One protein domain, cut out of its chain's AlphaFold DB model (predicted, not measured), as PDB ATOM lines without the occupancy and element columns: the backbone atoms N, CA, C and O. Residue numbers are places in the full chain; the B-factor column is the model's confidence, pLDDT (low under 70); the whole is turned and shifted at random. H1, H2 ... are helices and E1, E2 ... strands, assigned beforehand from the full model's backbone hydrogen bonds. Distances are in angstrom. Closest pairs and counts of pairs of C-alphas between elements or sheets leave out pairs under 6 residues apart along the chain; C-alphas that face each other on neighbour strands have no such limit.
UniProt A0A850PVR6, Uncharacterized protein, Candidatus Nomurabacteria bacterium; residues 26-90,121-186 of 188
ATOM      1  N   VAL A  26      34.918  19.347 -52.754       52.88
ATOM      2  CA  VAL A  26      35.817  19.410 -51.583       52.88
ATOM      3  C   VAL A  26      35.643  18.218 -50.622       52.88
ATOM      4  O   VAL A  26      36.569  17.893 -49.891       52.88
ATOM      5  N   ASN A  27      34.520  17.491 -50.677       59.06
ATOM      6  CA  ASN A  27      34.178  16.440 -49.702       59.06
ATOM      7  C   ASN A  27      33.978  15.043 -50.319       59.06
ATOM      8  O   ASN A  27      33.056  14.328 -49.929       59.06
ATOM      9  N   GLN A  28      34.806  14.631 -51.285       78.81
ATOM     10  CA  GLN A  28      34.782  13.241 -51.761       78.81
ATOM     11  C   GLN A  28      35.809  12.390 -51.008       78.81
ATOM     12  O   GLN A  28      36.991  12.342 -51.338       78.81
ATOM     13  N   PHE A  29      35.339  11.694 -49.978       89.69
ATOM     14  CA  PHE A  29      36.066  10.612 -49.338       89.69
ATOM     15  C   PHE A  29      36.133   9.395 -50.266       89.69
ATOM     16  O   PHE A  29      35.127   8.974 -50.848       89.69
ATOM     17  N   ASN A  30      37.316   8.787 -50.315       92.94
ATOM     18  CA  ASN A  30      37.565   7.461 -50.870       92.94
ATOM     19  C   ASN A  30      37.626   6.452 -49.714       92.94
ATOM     20  O   ASN A  30      37.830   6.837 -48.564       92.94
ATOM     21  N   ASP A  31      37.536   5.148 -49.990       90.12
ATOM     22  CA  ASP A  31      37.486   4.122 -48.929       90.12
ATOM     23  C   ASP A  31      38.689   4.204 -47.958       90.12
ATOM     24  O   ASP A  31      38.531   4.089 -46.742       90.12
ATOM     25  N   ARG A  32      39.897   4.505 -48.463       91.19
ATOM     26  CA  ARG A  32      41.093   4.691 -47.619       91.19
ATOM     27  C   ARG A  32      41.017   5.953 -46.755       91.19
ATOM     28  O   ARG A  32      41.357   5.887 -45.574       91.19
ATOM     29  N   THR A  33      40.610   7.088 -47.327       93.81
ATOM     30  CA  THR A  33      40.561   8.365 -46.593       93.81
ATOM     31  C   THR A  33      39.422   8.371 -45.581       93.81
ATOM     32  O   THR A  33      39.599   8.873 -44.480       93.81
ATOM     33  N   ALA A  34      38.301   7.717 -45.894       94.62
ATOM     34  CA  ALA A  34      37.182   7.531 -44.979       94.62
ATOM     35  C   ALA A  34      37.605   6.785 -43.707       94.62
ATOM     36  O   ALA A  34      37.366   7.248 -42.593       94.62
ATOM     37  N   ILE A  35      38.284   5.644 -43.857       95.19
ATOM     38  CA  ILE A  35      38.774   4.880 -42.706       95.19
ATOM     39  C   ILE A  35      39.810   5.681 -41.913       95.19
ATOM     40  O   ILE A  35      39.792   5.636 -40.686       95.19
ATOM     41  N   GLN A  36      40.697   6.415 -42.587       94.69
ATOM     42  CA  GLN A  36      41.679   7.269 -41.920       94.69
ATOM     43  C   GLN A  36      41.007   8.369 -41.082       94.69
ATOM     44  O   GLN A  36      41.330   8.513 -39.905       94.69
ATOM     45  N   HIS A  37      39.997   9.038 -41.637       94.50
ATOM     46  CA  HIS A  37      39.192  10.045 -40.939       94.50
ATOM     47  C   HIS A  37      38.543   9.495 -39.662       94.50
ATOM     48  O   HIS A  37      38.589  10.109 -38.598       94.50
ATOM     49  N   LEU A  38      37.994   8.277 -39.720       95.69
ATOM     50  CA  LEU A  38      37.422   7.631 -38.536       95.69
ATOM     51  C   LEU A  38      38.470   7.335 -37.453       95.69
ATOM     52  O   LEU A  38      38.167   7.450 -36.264       95.69
ATOM     53  N   LYS A  39      39.700   6.966 -37.835       96.00
ATOM     54  CA  LYS A  39      40.797   6.754 -36.875       96.00
ATOM     55  C   LYS A  39      41.166   8.044 -36.154       96.00
ATOM     56  O   LYS A  39      41.356   8.029 -34.940       96.00
ATOM     57  N   GLU A  40      41.237   9.148 -36.887       94.38
ATOM     58  CA  GLU A  40      41.537  10.469 -36.331       94.38
ATOM     59  C   GLU A  40      40.447  10.919 -35.356       94.38
ATOM     60  O   GLU A  40      40.751  11.308 -34.226       94.38
ATOM     61  N   LEU A  41      39.173  10.762 -35.731       94.50
ATOM     62  CA  LEU A  41      38.040  11.020 -34.838       94.50
ATOM     63  C   LEU A  41      38.076  10.141 -33.586       94.50
ATOM     64  O   LEU A  41      37.825  10.626 -32.485       94.50
ATOM     65  N   HIS A  42      38.422   8.861 -33.727       95.69
ATOM     66  CA  HIS A  42      38.525   7.944 -32.597       95.69
ATOM     67  C   HIS A  42      39.615   8.363 -31.605       95.69
ATOM     68  O   HIS A  42      39.365   8.380 -30.402       95.69
ATOM     69  N   ILE A  43      40.801   8.736 -32.095       94.88
ATOM     70  CA  ILE A  43      41.894   9.234 -31.249       94.88
ATOM     71  C   ILE A  43      41.466  10.524 -30.543       94.88
ATOM     72  O   ILE A  43      41.655  10.652 -29.337       94.88
ATOM     73  N   SER A  44      40.848  11.459 -31.267       94.19
ATOM     74  CA  SER A  44      40.341  12.710 -30.692       94.19
ATOM     75  C   SER A  44      39.276  12.463 -29.620       94.19
ATOM     76  O   SER A  44      39.309  13.078 -28.557       94.19
ATOM     77  N   TYR A  45      38.362  11.519 -29.848       94.81
ATOM     78  CA  TYR A  45      37.376  11.101 -28.855       94.81
ATOM     79  C   TYR A  45      38.035  10.488 -27.610       94.81
ATOM     80  O   TYR A  45      37.686  10.854 -26.488       94.81
ATOM     81  N   GLN A  46      39.019   9.597 -27.781       94.31
ATOM     82  CA  GLN A  46      39.755   9.019 -26.653       94.31
ATOM     83  C   GLN A  46      40.495  10.090 -25.848       94.31
ATOM     84  O   GLN A  46      40.426  10.056 -24.625       94.31
ATOM     85  N   LYS A  47      41.143  11.058 -26.510       94.62
ATOM     86  CA  LYS A  47      41.810  12.195 -25.853       94.62
ATOM     87  C   LYS A  47      40.854  12.995 -24.976       94.62
ATOM     88  O   LYS A  47      41.197  13.325 -23.848       94.62
ATOM     89  N   ARG A  48      39.642  13.271 -25.470       93.88
ATOM     90  CA  ARG A  48      38.606  13.972 -24.692       93.88
ATOM     91  C   ARG A  48      38.136  13.153 -23.490       93.88
ATOM     92  O   ARG A  48      37.973  13.697 -22.406       93.88
ATOM     93  N   LYS A  49      37.908  11.851 -23.684       93.44
ATOM     94  CA  LYS A  49      37.348  10.965 -22.652       93.44
ATOM     95  C   LYS A  49      38.372  10.524 -21.602       93.44
ATOM     96  O   LYS A  49      38.009  10.306 -20.450       93.44
ATOM     97  N   HIS A  50      39.633  10.378 -21.996       93.44
ATOM     98  CA  HIS A  50      40.724   9.882 -21.160       93.44
ATOM     99  C   HIS A  50      41.978  10.772 -21.272       93.44
ATOM    100  O   HIS A  50      43.007  10.286 -21.734       93.44
ATOM    101  N   PRO A  51      41.934  12.050 -20.836       94.12
ATOM    102  CA  PRO A  51      43.037  13.000 -21.043       94.12
ATOM    103  C   PRO A  51      44.366  12.605 -20.384       94.12
ATOM    104  O   PRO A  51      45.427  13.028 -20.832       94.12
ATOM    105  N   THR A  52      44.315  11.807 -19.315       95.44
ATOM    106  CA  THR A  52      45.480  11.393 -18.518       95.44
ATOM    107  C   THR A  52      46.255  10.222 -19.121       95.44
ATOM    108  O   THR A  52      47.294   9.835 -18.590       95.44
ATOM    109  N   LEU A  53      45.759   9.626 -20.210       92.94
ATOM    110  CA  LEU A  53      46.403   8.479 -20.835       92.94
ATOM    111  C   LEU A  53      47.699   8.922 -21.551       92.94
ATOM    112  O   LEU A  53      47.659   9.870 -22.338       92.94
ATOM    113  N   PRO A  54      48.842   8.240 -21.339       91.31
ATOM    114  CA  PRO A  54      50.131   8.670 -21.889       91.31
ATOM    115  C   PRO A  54      50.232   8.521 -23.414       91.31
ATOM    116  O   PRO A  54      50.956   9.272 -24.063       91.31
ATOM    117  N   TYR A  55      49.516   7.562 -24.005       91.00
ATOM    118  CA  TYR A  55      49.466   7.354 -25.450       91.00
ATOM    119  C   TYR A  55      48.078   6.877 -25.881       91.00
ATOM    120  O   TYR A  55      47.387   6.183 -25.141       91.00
ATOM    121  N   TYR A  56      47.684   7.215 -27.109       91.75
ATOM    122  CA  TYR A  56      46.386   6.861 -27.685       91.75
ATOM    123  C   TYR A  56      46.592   5.934 -28.872       91.75
ATOM    124  O   TYR A  56      47.478   6.160 -29.696       91.75
ATOM    125  N   THR A  57      45.763   4.899 -28.983       88.56
ATOM    126  CA  THR A  57      45.867   3.929 -30.076       88.56
ATOM    127  C   THR A  57      44.566   3.855 -30.847       88.56
ATOM    128  O   THR A  57      43.471   3.903 -30.283       88.56
ATOM    129  N   SER A  58      44.685   3.731 -32.169       83.81
ATOM    130  CA  SER A  58      43.519   3.472 -32.997       83.81
ATOM    131  C   SER A  58      43.245   1.981 -33.088       83.81
ATOM    132  O   SER A  58      44.129   1.185 -33.402       83.81
ATOM    133  N   THR A  59      41.978   1.614 -32.933       86.69
ATOM    134  CA  THR A  59      41.496   0.283 -33.304       86.69
ATOM    135  C   THR A  59      41.536   0.084 -34.826       86.69
ATOM    136  O   THR A  59      41.599   1.038 -35.613       86.69
ATOM    137  N   LYS A  60      41.542  -1.184 -35.260       90.12
ATOM    138  CA  LYS A  60      41.445  -1.546 -36.679       90.12
ATOM    139  C   LYS A  60      39.985  -1.442 -37.127       90.12
ATOM    140  O   LYS A  60      39.148  -2.220 -36.680       90.12
ATOM    141  N   PHE A  61      39.703  -0.518 -38.040       93.94
ATOM    142  CA  PHE A  61      38.397  -0.387 -38.688       93.94
ATOM    143  C   PHE A  61      38.380  -1.109 -40.035       93.94
ATOM    144  O   PHE A  61      39.371  -1.107 -40.767       93.94
ATOM    145  N   THR A  62      37.249  -1.731 -40.356       92.50
ATOM    146  CA  THR A  62      37.004  -2.398 -41.637       92.50
ATOM    147  C   THR A  62      35.538  -2.239 -42.009       92.50
ATOM    148  O   THR A  62      34.660  -2.523 -41.197       92.50
ATOM    149  N   ASP A  63      35.269  -1.804 -43.235       92.94
ATOM    150  CA  ASP A  63      33.927  -1.677 -43.804       92.94
ATOM    151  C   ASP A  63      33.627  -2.759 -44.859       92.94
ATOM    152  O   ASP A  63      32.592  -2.733 -45.520       92.94
ATOM    153  N   LYS A  64      34.504  -3.768 -44.966       91.50
ATOM    154  CA  LYS A  64      34.399  -4.870 -45.939       91.50
ATOM    155  C   LYS A  64      33.295  -5.888 -45.635       91.50
ATOM    156  O   LYS A  64      33.056  -6.785 -46.433       91.50
ATOM    157  N   THR A  65      32.659  -5.795 -44.469       94.00
ATOM    158  CA  THR A  65      31.535  -6.652 -44.071       94.00
ATOM    159  C   THR A  65      30.384  -5.781 -43.594       94.00
ATOM    160  O   THR A  65      30.622  -4.700 -43.053       94.00
ATOM    161  N   SER A  66      29.142  -6.254 -43.708       93.25
ATOM    162  CA  SER A  66      27.966  -5.510 -43.231       93.25
ATOM    163  C   SER A  66      28.090  -5.141 -41.749       93.25
ATOM    164  O   SER A  66      27.825  -4.006 -41.362       93.25
ATOM    165  N   ASN A  67      28.604  -6.057 -40.919       94.25
ATOM    166  CA  ASN A  67      28.854  -5.797 -39.501       94.25
ATOM    167  C   ASN A  67      29.962  -4.762 -39.264       94.25
ATOM    168  O   ASN A  67      29.827  -3.926 -38.372       94.25
ATOM    169  N   GLY A  68      31.048  -4.819 -40.036       95.62
ATOM    170  CA  GLY A  68      32.136  -3.846 -39.957       95.62
ATOM    171  C   GLY A  68      31.683  -2.444 -40.368       95.62
ATOM    172  O   GLY A  68      31.876  -1.489 -39.616       95.62
ATOM    173  N   LEU A  69      30.984  -2.341 -41.501       96.25
ATOM    174  CA  LEU A  69      30.404  -1.098 -42.009       96.25
ATOM    175  C   LEU A  69      29.408  -0.493 -41.008       96.25
ATOM    176  O   LEU A  69      29.527   0.679 -40.663       96.25
ATOM    177  N   THR A  70      28.507  -1.314 -40.456       97.25
ATOM    178  CA  THR A  70      27.555  -0.890 -39.413       97.25
ATOM    179  C   THR A  70      28.278  -0.259 -38.220       97.25
ATOM    180  O   THR A  70      27.918   0.828 -37.770       97.25
ATOM    181  N   LYS A  71      29.335  -0.913 -37.719       97.19
ATOM    182  CA  LYS A  71      30.133  -0.397 -36.597       97.19
ATOM    183  C   LYS A  71      30.819   0.924 -36.943       97.19
ATOM    184  O   LYS A  71      30.804   1.828 -36.115       97.19
ATOM    185  N   CYS A  72      31.397   1.043 -38.141       97.44
ATOM    186  CA  CYS A  72      32.069   2.271 -38.573       97.44
ATOM    187  C   CYS A  72      31.102   3.463 -38.595       97.44
ATOM    188  O   CYS A  72      31.424   4.513 -38.044       97.44
ATOM    189  N   ILE A  73      29.898   3.277 -39.148       98.12
ATOM    190  CA  ILE A  73      28.851   4.309 -39.200       98.12
ATOM    191  C   ILE A  73      28.419   4.729 -37.790       98.12
ATOM    192  O   ILE A  73      28.423   5.916 -37.474       98.12
ATOM    193  N   ILE A  74      28.094   3.767 -36.920       98.31
ATOM    194  CA  ILE A  74      27.646   4.062 -35.550       98.31
ATOM    195  C   ILE A  74      28.728   4.807 -34.762       98.31
ATOM    196  O   ILE A  74      28.426   5.780 -34.075       98.31
ATOM    197  N   LEU A  75      29.986   4.362 -34.847       97.62
ATOM    198  CA  LEU A  75      31.089   5.013 -34.140       97.62
ATOM    199  C   LEU A  75      31.334   6.427 -34.658       97.62
ATOM    200  O   LEU A  75      31.476   7.333 -33.845       97.62
ATOM    201  N   PHE A  76      31.321   6.629 -35.978       97.62
ATOM    202  CA  PHE A  76      31.424   7.963 -36.563       97.62
ATOM    203  C   PHE A  76      30.353   8.904 -36.011       97.62
ATOM    204  O   PHE A  76      30.683   9.992 -35.544       97.62
ATOM    205  N   LEU A  77      29.086   8.481 -36.026       97.88
ATOM    206  CA  LEU A  77      27.978   9.300 -35.537       97.88
ATOM    207  C   LEU A  77      28.162   9.661 -34.060       97.88
ATOM    208  O   LEU A  77      28.076  10.831 -33.704       97.88
ATOM    209  N   ARG A  78      28.522   8.684 -33.221       97.19
ATOM    210  CA  ARG A  78      28.766   8.905 -31.789       97.19
ATOM    211  C   ARG A  78      29.955   9.824 -31.515       97.19
ATOM    212  O   ARG A  78      29.898  10.621 -30.589       97.19
ATOM    213  N   TYR A  79      31.030   9.736 -32.300       95.62
ATOM    214  CA  TYR A  79      32.182  10.636 -32.144       95.62
ATOM    215  C   TYR A  79      31.876  12.077 -32.554       95.62
ATOM    216  O   TYR A  79      32.556  12.984 -32.080       95.62
ATOM    217  N   ASN A  80      30.854  12.276 -33.388       94.75
ATOM    218  CA  ASN A  80      30.304  13.582 -33.750       94.75
ATOM    219  C   ASN A  80      29.104  13.975 -32.864       94.75
ATOM    220  O   ASN A  80      28.297  14.801 -33.272       94.75
ATOM    221  N   GLU A  81      28.982  13.382 -31.668       94.94
ATOM    222  CA  GLU A  81      27.956  13.699 -30.660       94.94
ATOM    223  C   GLU A  81      26.500  13.448 -31.112       94.94
ATOM    224  O   GLU A  81      25.553  13.962 -30.518       94.94
ATOM    225  N   HIS A  82      26.292  12.606 -32.128       97.25
ATOM    226  CA  HIS A  82      24.959  12.145 -32.528       97.25
ATOM    227  C   HIS A  82      24.558  10.874 -31.779       97.25
ATOM    228  O   HIS A  82      25.392  10.026 -31.439       97.25
ATOM    229  N   GLN A  83      23.251  10.681 -31.591       98.00
ATOM    230  CA  GLN A  83      22.724   9.410 -31.100       98.00
ATOM    231  C   GLN A  83      22.671   8.410 -32.261       98.00
ATOM    232  O   GLN A  83      22.187   8.733 -33.345       98.00
ATOM    233  N   ALA A  84      23.179   7.196 -32.038       98.19
ATOM    234  CA  ALA A  84      23.081   6.103 -32.999       98.19
ATOM    235  C   ALA A  84      23.087   4.737 -32.303       98.19
ATOM    236  O   ALA A  84      23.899   4.476 -31.403       98.19
ATOM    237  N   GLU A  85      22.228   3.842 -32.776       97.81
ATOM    238  CA  GLU A  85      22.081   2.472 -32.296       97.81
ATOM    239  C   GLU A  85      21.911   1.489 -33.457       97.81
ATOM    240  O   GLU A  85      21.380   1.822 -34.518       97.81
ATOM    241  N   ARG A  86      22.368   0.253 -33.244       97.12
ATOM    242  CA  ARG A  86      22.078  -0.853 -34.153       97.12
ATOM    243  C   ARG A  86      20.710  -1.419 -33.808       97.12
ATOM    244  O   ARG A  86      20.464  -1.730 -32.646       97.12
ATOM    245  N   ILE A  87      19.881  -1.637 -34.817       95.12
ATOM    246  CA  ILE A  87      18.595  -2.301 -34.661       95.12
ATOM    247  C   ILE A  87      18.739  -3.787 -34.988       95.12
ATOM    248  O   ILE A  87      19.443  -4.187 -35.914       95.12
ATOM    249  N   SER A  88      18.067  -4.614 -34.194       88.56
ATOM    250  CA  SER A  88      17.858  -6.028 -34.478       88.56
ATOM    251  C   SER A  88      16.365  -6.311 -34.424       88.56
ATOM    252  O   SER A  88      15.672  -5.842 -33.524       88.56
ATOM    253  N   SER A  89      15.870  -7.073 -35.396       84.25
ATOM    254  CA  SER A  89      14.480  -7.531 -35.451       84.25
ATOM    255  C   SER A  89      14.322  -8.971 -34.957       84.25
ATOM    256  O   SER A  89      13.356  -9.652 -35.308       84.25
ATOM    257  N   GLU A  90      15.311  -9.494 -34.229       84.81
ATOM    258  CA  GLU A  90      15.279 -10.868 -33.753       84.81
ATOM    259  C   GLU A  90      14.226 -11.079 -32.662       84.81
ATOM    260  O   GLU A  90      13.982 -10.236 -31.804       84.81
ATOM    261  N   GLN A 121       9.097  -3.908 -36.494       90.25
ATOM    262  CA  GLN A 121       8.525  -3.806 -37.825       90.25
ATOM    263  C   GLN A 121       9.409  -4.535 -38.847       90.25
ATOM    264  O   GLN A 121      10.637  -4.409 -38.863       90.25
ATOM    265  N   ARG A 122       8.786  -5.318 -39.727       90.31
ATOM    266  CA  ARG A 122       9.505  -6.007 -40.803       90.31
ATOM    267  C   ARG A 122      10.086  -4.980 -41.778       90.31
ATOM    268  O   ARG A 122       9.394  -4.050 -42.167       90.31
ATOM    269  N   GLY A 123      11.340  -5.176 -42.186       91.00
ATOM    270  CA  GLY A 123      12.036  -4.251 -43.088       91.00
ATOM    271  C   GLY A 123      12.669  -3.043 -42.392       91.00
ATOM    272  O   GLY A 123      13.184  -2.171 -43.086       91.00
ATOM    273  N   THR A 124      12.661  -3.004 -41.052       94.50
ATOM    274  CA  THR A 124      13.369  -1.972 -40.278       94.50
ATOM    275  C   THR A 124      14.844  -1.914 -40.681       94.50
ATOM    276  O   THR A 124      15.473  -2.952 -40.876       94.50
ATOM    277  N   ALA A 125      15.373  -0.695 -40.788       96.19
ATOM    278  CA  ALA A 125      16.770  -0.438 -41.131       96.19
ATOM    279  C   ALA A 125      17.754  -0.966 -40.074       96.19
ATOM    280  O   ALA A 125      17.423  -1.008 -38.889       96.19
ATOM    281  N   ASP A 126      18.985  -1.278 -40.484       96.12
ATOM    282  CA  ASP A 126      20.048  -1.774 -39.593       96.12
ATOM    283  C   ASP A 126      20.457  -0.785 -38.489       96.12
ATOM    284  O   ASP A 126      20.910  -1.194 -37.416       96.12
ATOM    285  N   ILE A 127      20.344   0.521 -38.748       98.31
ATOM    286  CA  ILE A 127      20.765   1.586 -37.834       98.31
ATOM    287  C   ILE A 127      19.643   2.614 -37.681       98.31
ATOM    288  O   ILE A 127      19.061   3.089 -38.660       98.31
ATOM    289  N   SER A 128      19.396   3.001 -36.433       98.12
ATOM    290  CA  SER A 128      18.575   4.150 -36.059       98.12
ATOM    291  C   SER A 128      19.485   5.226 -35.480       98.12
ATOM    292  O   SER A 128      20.333   4.931 -34.638       98.12
ATOM    293  N   ALA A 129      19.341   6.458 -35.949       98.44
ATOM    294  CA  ALA A 129      20.132   7.584 -35.487       98.44
ATOM    295  C   ALA A 129      19.285   8.850 -35.370       98.44
ATOM    296  O   ALA A 129      18.275   9.017 -36.057       98.44
ATOM    297  N   THR A 130      19.741   9.758 -34.516       98.38
ATOM    298  CA  THR A 130      19.261  11.137 -34.459       98.38
ATOM    299  C   THR A 130      20.440  12.046 -34.753       98.38
ATOM    300  O   THR A 130      21.395  12.077 -33.978       98.38
ATOM    301  N   ILE A 131      20.381  12.750 -35.884       97.25
ATOM    302  CA  ILE A 131      21.448  13.627 -36.377       97.25
ATOM    303  C   ILE A 131      20.886  15.039 -36.419       97.25
ATOM    304  O   ILE A 131      19.905  15.273 -37.122       97.25
ATOM    305  N   THR A 132      21.463  15.955 -35.637       94.00
ATOM    306  CA  THR A 132      21.026  17.366 -35.572       94.00
ATOM    307  C   THR A 132      19.500  17.524 -35.396       94.00
ATOM    308  O   THR A 132      18.866  18.307 -36.096       94.00
ATOM    309  N   GLY A 133      18.886  16.717 -34.520       95.25
ATOM    310  CA  GLY A 133      17.433  16.717 -34.275       95.25
ATOM    311  C   GLY A 133      16.568  15.966 -35.300       95.25
ATOM    312  O   GLY A 133      15.373  15.808 -35.074       95.25
ATOM    313  N   LEU A 134      17.138  15.459 -36.396       96.81
ATOM    314  CA  LEU A 134      16.409  14.711 -37.423       96.81
ATOM    315  C   LEU A 134      16.520  13.201 -37.194       96.81
ATOM    316  O   LEU A 134      17.609  12.683 -36.934       96.81
ATOM    317  N   SER A 135      15.400  12.484 -37.336       97.75
ATOM    318  CA  SER A 135      15.394  11.018 -37.294       97.75
ATOM    319  C   SER A 135      15.939  10.455 -38.603       97.75
ATOM    320  O   SER A 135      15.394  10.709 -39.678       97.75
ATOM    321  N   VAL A 136      17.016   9.679 -38.508       98.44
ATOM    322  CA  VAL A 136      17.722   9.096 -39.648       98.44
ATOM    323  C   VAL A 136      17.760   7.579 -39.500       98.44
ATOM    324  O   VAL A 136      18.234   7.042 -38.499       98.44
ATOM    325  N   LYS A 137      17.277   6.867 -40.514       98.25
ATOM    326  CA  LYS A 137      17.353   5.408 -40.620       98.25
ATOM    327  C   LYS A 137      18.367   5.044 -41.696       98.25
ATOM    328  O   LYS A 137      18.297   5.562 -42.808       98.25
ATOM    329  N   ILE A 138      19.321   4.179 -41.360       98.31
ATOM    330  CA  ILE A 138      20.397   3.790 -42.276       98.31
ATOM    331  C   ILE A 138      20.368   2.278 -42.469       98.31
ATOM    332  O   ILE A 138      20.525   1.514 -41.519       98.31
ATOM    333  N   GLU A 139      20.170   1.862 -43.712       97.12
ATOM    334  CA  GLU A 139      20.201   0.472 -44.159       97.12
ATOM    335  C   GLU A 139      21.572   0.149 -44.745       97.12
ATOM    336  O   GLU A 139      22.094   0.894 -45.576       97.12
ATOM    337  N   VAL A 140      22.159  -0.973 -44.346       95.81
ATOM    338  CA  VAL A 140      23.499  -1.377 -44.759       95.81
ATOM    339  C   VAL A 140      23.410  -2.457 -45.834       95.81
ATOM    340  O   VAL A 140      23.064  -3.607 -45.581       95.81
ATOM    341  N   LYS A 141      23.817  -2.106 -47.057       93.75
ATOM    342  CA  LYS A 141      23.956  -3.029 -48.196       93.75
ATOM    343  C   LYS A 141      25.408  -3.069 -48.646       93.75
ATOM    344  O   LYS A 141      25.776  -2.460 -49.648       93.75
ATOM    345  N   CYS A 142      26.249  -3.735 -47.856       86.81
ATOM    346  CA  CYS A 142      27.691  -3.786 -48.087       86.81
ATOM    347  C   CYS A 142      28.009  -4.232 -49.527       86.81
ATOM    348  O   CYS A 142      27.522  -5.263 -49.989       86.81
ATOM    349  N   LYS A 143      28.877  -3.489 -50.231       81.06
ATOM    350  CA  LYS A 143      29.280  -3.820 -51.614       81.06
ATOM    351  C   LYS A 143      29.785  -5.259 -51.769       81.06
ATOM    352  O   LYS A 143      29.588  -5.859 -52.822       81.06
ATOM    353  N   ALA A 144      30.413  -5.812 -50.729       78.81
ATOM    354  CA  ALA A 144      30.937  -7.173 -50.736       78.81
ATOM    355  C   ALA A 144      29.837  -8.242 -50.852       78.81
ATOM    356  O   ALA A 144      30.058  -9.261 -51.500       78.81
ATOM    357  N   THR A 145      28.659  -8.013 -50.262       79.75
ATOM    358  CA  THR A 145      27.557  -8.988 -50.287       79.75
ATOM    359  C   THR A 145      26.693  -8.862 -51.538       79.75
ATOM    360  O   THR A 145      26.018  -9.815 -51.907       79.75
ATOM    361  N   LYS A 146      26.749  -7.713 -52.235       81.31
ATOM    362  CA  LYS A 146      25.911  -7.397 -53.409       81.31
ATOM    363  C   LYS A 146      24.408  -7.549 -53.124       81.31
ATOM    364  O   LYS A 146      23.615  -7.797 -54.035       81.31
ATOM    365  N   ASP A 147      24.023  -7.384 -51.860       83.81
ATOM    366  CA  ASP A 147      22.645  -7.558 -51.423       83.81
ATOM    367  C   ASP A 147      21.736  -6.495 -52.034       83.81
ATOM    368  O   ASP A 147      22.031  -5.296 -52.022       83.81
ATOM    369  N   ARG A 148      20.582  -6.940 -52.529       87.19
ATOM    370  CA  ARG A 148      19.531  -6.055 -53.034       87.19
ATOM    371  C   ARG A 148      18.585  -5.646 -51.910       87.19
ATOM    372  O   ARG A 148      18.422  -6.357 -50.915       87.19
ATOM    373  N   ILE A 149      17.949  -4.490 -52.077       90.69
ATOM    374  CA  ILE A 149      16.898  -4.043 -51.163       90.69
ATOM    375  C   ILE A 149      15.654  -4.921 -51.326       90.69
ATOM    376  O   ILE A 149      15.267  -5.266 -52.444       90.69
ATOM    377  N   ARG A 150      15.052  -5.316 -50.204       93.00
ATOM    378  CA  ARG A 150      13.841  -6.147 -50.190       93.00
ATOM    379  C   ARG A 150      12.579  -5.270 -50.286       93.00
ATOM    380  O   ARG A 150      12.628  -4.122 -49.840       93.00
ATOM    381  N   PRO A 151      11.440  -5.785 -50.790       96.12
ATOM    382  CA  PRO A 151      10.183  -5.030 -50.861       96.12
ATOM    383  C   PRO A 151       9.741  -4.432 -49.519       96.12
ATOM    384  O   PRO A 151       9.354  -3.270 -49.454       96.12
ATOM    385  N   GLU A 152       9.877  -5.178 -48.421       95.00
ATOM    386  CA  GLU A 152       9.554  -4.679 -47.077       95.00
ATOM    387  C   GLU A 152      10.429  -3.495 -46.630       95.00
ATOM    388  O   GLU A 152       9.968  -2.636 -45.885       95.00
ATOM    389  N   GLN A 153      11.679  -3.423 -47.096       95.25
ATOM    390  CA  GLN A 153      12.599  -2.328 -46.773       95.25
ATOM    391  C   GLN A 153      12.251  -1.065 -47.568       95.25
ATOM    392  O   GLN A 153      12.389   0.041 -47.053       95.25
ATOM    393  N   LEU A 154      11.754  -1.229 -48.800       96.25
ATOM    394  CA  LEU A 154      11.227  -0.129 -49.612       96.25
ATOM    395  C   LEU A 154       9.970   0.478 -48.979       96.25
ATOM    396  O   LEU A 154       9.850   1.699 -48.914       96.25
ATOM    397  N   GLU A 155       9.067  -0.356 -48.464       97.00
ATOM    398  CA  GLU A 155       7.872   0.126 -47.768       97.00
ATOM    399  C   GLU A 155       8.228   0.825 -46.448       97.00
ATOM    400  O   GLU A 155       7.742   1.921 -46.178       97.00
ATOM    401  N   TYR A 156       9.137   0.250 -45.655       96.88
ATOM    402  CA  TYR A 156       9.624   0.901 -44.437       96.88
ATOM    403  C   TYR A 156      10.299   2.249 -44.741       96.88
ATOM    404  O   TYR A 156      10.013   3.245 -44.077       96.88
ATOM    405  N   LYS A 157      11.126   2.320 -45.795       97.75
ATOM    406  CA  LYS A 157      11.695   3.578 -46.298       97.75
ATOM    407  C   LYS A 157      10.600   4.606 -46.595       97.75
ATOM    408  O   LYS A 157      10.673   5.721 -46.083       97.75
ATOM    409  N   ARG A 158       9.581   4.224 -47.373       98.00
ATOM    410  CA  ARG A 158       8.463   5.102 -47.748       98.00
ATOM    411  C   ARG A 158       7.755   5.669 -46.515       98.00
ATOM    412  O   ARG A 158       7.439   6.852 -46.491       98.00
ATOM    413  N   GLN A 159       7.518   4.842 -45.498       97.94
ATOM    414  CA  GLN A 159       6.866   5.270 -44.258       97.94
ATOM    415  C   GLN A 159       7.718   6.265 -43.462       97.94
ATOM    416  O   GLN A 159       7.194   7.274 -42.997       97.94
ATOM    417  N   ILE A 160       9.026   6.017 -43.344       97.94
ATOM    418  CA  ILE A 160       9.955   6.929 -42.665       97.94
ATOM    419  C   ILE A 160      10.018   8.280 -43.379       97.94
ATOM    420  O   ILE A 160       9.904   9.317 -42.728       97.94
ATOM    421  N   GLU A 161      10.166   8.273 -44.704       97.69
ATOM    422  CA  GLU A 161      10.239   9.499 -45.505       97.69
ATOM    423  C   GLU A 161       8.915  10.275 -45.477       97.69
ATOM    424  O   GLU A 161       8.924  11.493 -45.310       97.69
ATOM    425  N   ALA A 162       7.770   9.585 -45.549       97.75
ATOM    426  CA  ALA A 162       6.452  10.210 -45.425       97.75
ATOM    427  C   ALA A 162       6.226  10.860 -44.049       97.75
ATOM    428  O   ALA A 162       5.530  11.868 -43.955       97.75
ATOM    429  N   ALA A 163       6.838  10.320 -42.991       97.69
ATOM    430  CA  ALA A 163       6.817  10.900 -41.649       97.69
ATOM    431  C   ALA A 163       7.820  12.060 -41.460       97.69
ATOM    432  O   ALA A 163       7.951  12.579 -40.353       97.69
ATOM    433  N   GLY A 164       8.551  12.459 -42.509       97.38
ATOM    434  CA  GLY A 164       9.568  13.516 -42.456       97.38
ATOM    435  C   GLY A 164      10.942  13.053 -41.957       97.38
ATOM    436  O   GLY A 164      11.845  13.874 -41.786       97.38
ATOM    437  N   GLY A 165      11.124  11.750 -41.729       97.50
ATOM    438  CA  GLY A 165      12.422  11.158 -41.423       97.50
ATOM    439  C   GLY A 165      13.304  11.022 -42.665       97.50
ATOM    440  O   GLY A 165      12.850  11.108 -43.804       97.50
ATOM    441  N   ILE A 166      14.593  10.775 -42.447       98.19
ATOM    442  CA  ILE A 166      15.555  10.548 -43.527       98.19
ATOM    443  C   ILE A 166      15.894   9.062 -43.589       98.19
ATOM    444  O   ILE A 166      16.233   8.458 -42.573       98.19
ATOM    445  N   TYR A 167      15.863   8.483 -44.788       98.31
ATOM    446  CA  TYR A 167      16.303   7.113 -45.021       98.31
ATOM    447  C   TYR A 167      17.508   7.086 -45.961       98.31
ATOM    448  O   TYR A 167      17.471   7.649 -47.054       98.31
ATOM    449  N   PHE A 168      18.580   6.408 -45.559       97.94
ATOM    450  CA  PHE A 168      19.799   6.293 -46.357       97.94
ATOM    451  C   PHE A 168      20.243   4.838 -46.504       97.94
ATOM    452  O   PHE A 168      20.171   4.058 -45.560       97.94
ATOM    453  N   ILE A 169      20.734   4.472 -47.690       96.69
ATOM    454  CA  ILE A 169      21.278   3.139 -47.966       96.69
ATOM    455  C   ILE A 169      22.794   3.265 -48.108       96.69
ATOM    456  O   ILE A 169      23.290   3.851 -49.070       96.69
ATOM    457  N   ALA A 170      23.529   2.699 -47.156       95.81
ATOM    458  CA  ALA A 170      24.982   2.728 -47.118       95.81
ATOM    459  C   ALA A 170      25.577   1.442 -47.708       95.81
ATOM    460  O   ALA A 170      25.343   0.347 -47.194       95.81
ATOM    461  N   SER A 171      26.396   1.576 -48.757       94.38
ATOM    462  CA  SER A 171      27.112   0.446 -49.374       94.38
ATOM    463  C   SER A 171      28.612   0.398 -49.070       94.38
ATOM    464  O   SER A 171      29.215  -0.677 -49.102       94.38
ATOM    465  N   SER A 172      29.210   1.540 -48.727       95.06
ATOM    466  CA  SER A 172      30.552   1.650 -48.144       95.06
ATOM    467  C   SER A 172      30.604   2.796 -47.142       95.06
ATOM    468  O   SER A 172      29.707   3.646 -47.107       95.06
ATOM    469  N   PHE A 173      31.656   2.834 -46.322       96.38
ATOM    470  CA  PHE A 173      31.779   3.883 -45.315       96.38
ATOM    471  C   PHE A 173      32.061   5.252 -45.952       96.38
ATOM    472  O   PHE A 173      31.484   6.256 -45.538       96.38
ATOM    473  N   ALA A 174      32.856   5.289 -47.023       95.19
ATOM    474  CA  ALA A 174      33.102   6.509 -47.791       95.19
ATOM    475  C   ALA A 174      31.816   7.107 -48.382       95.19
ATOM    476  O   ALA A 174      31.584   8.308 -48.268       95.19
ATOM    477  N   GLN A 175      30.939   6.270 -48.951       95.19
ATOM    478  CA  GLN A 175      29.651   6.724 -49.482       95.19
ATOM    479  C   GLN A 175      28.799   7.384 -48.391       95.19
ATOM    480  O   GLN A 175      28.198   8.431 -48.626       95.19
ATOM    481  N   PHE A 176      28.762   6.777 -47.203       96.69
ATOM    482  CA  PHE A 176      28.053   7.333 -46.059       96.69
ATOM    483  C   PHE A 176      28.633   8.687 -45.627       96.69
ATOM    484  O   PHE A 176      27.859   9.620 -45.437       96.69
ATOM    485  N   LEU A 177      29.961   8.831 -45.525       96.12
ATOM    486  CA  LEU A 177      30.584  10.113 -45.165       96.12
ATOM    487  C   LEU A 177      30.270  11.215 -46.177       96.12
ATOM    488  O   LEU A 177      29.888  12.313 -45.781       96.12
ATOM    489  N   ASN A 178      30.381  10.914 -47.472       94.50
ATOM    490  CA  ASN A 178      30.081  11.875 -48.536       94.50
ATOM    491  C   ASN A 178      28.636  12.366 -48.425       94.50
ATOM    492  O   ASN A 178      28.381  13.567 -48.427       94.50
ATOM    493  N   TRP A 179      27.690  11.439 -48.262       95.38
ATOM    494  CA  TRP A 179      26.289  11.781 -48.038       95.38
ATOM    495  C   TRP A 179      26.090  12.602 -46.757       95.38
ATOM    496  O   TRP A 179      25.400  13.621 -46.789       95.38
ATOM    497  N   TYR A 180      26.720  12.200 -45.651       96.06
ATOM    498  CA  TYR A 180      26.607  12.880 -44.365       96.06
ATOM    499  C   TYR A 180      27.086  14.331 -44.460       96.06
ATOM    500  O   TYR A 180      26.361  15.235 -44.060       96.06
ATOM    501  N   TYR A 181      28.262  14.585 -45.037       93.38
ATOM    502  CA  TYR A 181      28.790  15.945 -45.155       93.38
ATOM    503  C   TYR A 181      28.031  16.793 -46.177       93.38
ATOM    504  O   TYR A 181      27.875  17.990 -45.966       93.38
ATOM    505  N   VAL A 182      27.493  16.203 -47.245       91.88
ATOM    506  CA  VAL A 182      26.590  16.935 -48.147       91.88
ATOM    507  C   VAL A 182      25.302  17.336 -47.421       91.88
ATOM    508  O   VAL A 182      24.805  18.441 -47.617       91.88
ATOM    509  N   ARG A 183      24.759  16.453 -46.575       92.00
ATOM    510  CA  ARG A 183      23.461  16.661 -45.922       92.00
ATOM    511  C   ARG A 183      23.535  17.522 -44.661       92.00
ATOM    512  O   ARG A 183      22.622  18.304 -44.424       92.00
ATOM    513  N   PHE A 184      24.589  17.356 -43.869       92.56
ATOM    514  CA  PHE A 184      24.745  17.935 -42.530       92.56
ATOM    515  C   PHE A 184      26.028  18.759 -42.372       92.56
ATOM    516  O   PHE A 184      26.226  19.388 -41.343       92.56
ATOM    517  N   GLY A 185      26.919  18.776 -43.368       82.50
ATOM    518  CA  GLY A 185      28.210  19.472 -43.306       82.50
ATOM    519  C   GLY A 185      28.145  20.981 -43.548       82.50
ATOM    520  O   GLY A 185      29.141  21.560 -43.975       82.50
ATOM    521  N   ARG A 186      26.999  21.627 -43.300       60.19
ATOM    522  CA  ARG A 186      26.858  23.091 -43.307       60.19
ATOM    523  C   ARG A 186      26.366  23.569 -41.936       60.19
ATOM    524  O   ARG A 186      25.433  22.983 -41.399       60.19
TER     525      ARG A 186
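What this domain is: This is residues 26 to 90 and 121 to 186 of the 188 residues of an uncharacterized protein of Candidatus Nomurabacteria bacterium (UniProt A0A850PVR6). A twisted sheet of four strands has H2 and H4 over one face and H3 over the other, three layers in all, and the long helix H1 packs on H2 and H4, away from the sheet. Residues 48 to 54 stick out. The printed part has 131 residues, with four named helices and four named strands, in order H1 H2 E1 E2 E3 H3 E4 H4. The mixed sheet runs E1 E2 E3 E4; the class is mixed, helices and strands, and the whole is compact, with a radius of gyration of the C-alphas of 15.3 A and spans of 51 by 37 by 32 A.

Where its parts are: Find C-alpha 31 at (37.486, 4.122, -48.929); from there H1, residues 31 to 49, runs 27.2 A. Next come H2, residues 66 to 79, 20.0 A, then E1, 83 to 86, E2, 127 to 131, and E3, 134 to 140, 19.1 A. H3, 151 to 162, E4, 166 to 170, and H4, 173 to 184, follow, ending at C-alpha 184 at (24.745, 17.935, -42.530).

How they stand to each other: Look first at the sheet: N 85 and O 128 of antiparallel E1 and E2 are 2.9 A apart, N 129 and O 136 of the hairpin E2 and E3 2.8 A, and N 168 and O 137 of parallel E3 and E4 2.9 A, each within hydrogen-bond range. E3, H3 and E4 form a strand-helix-strand unit, two parallel strands with a helix between, its crossover right-handed. The closest C-alphas of H3 and E4 are Lys 157 and Tyr 167, 5.9 A. On the opposite face H2 touches H4 at Leu 69 and Phe 173, their closest C-alphas, 6.1 A. H1 touches H4 with residues 31 to 35 alone, closest C-alphas Ala 34 and Ala 174, 5.1 A. In H1, H2, H3 and H4 every O i to N i+4 pair is within range.

The domain as a whole: The farthest C-alphas, Pro 54 and Pro 151, are 51.2 A apart. Residues 91 to 120 are not printed; C-alphas 90 and 121 are 10.6 A apart. The link H1 to H2 is long. The model's pLDDT is under 70 at residues 26, 27 and 186.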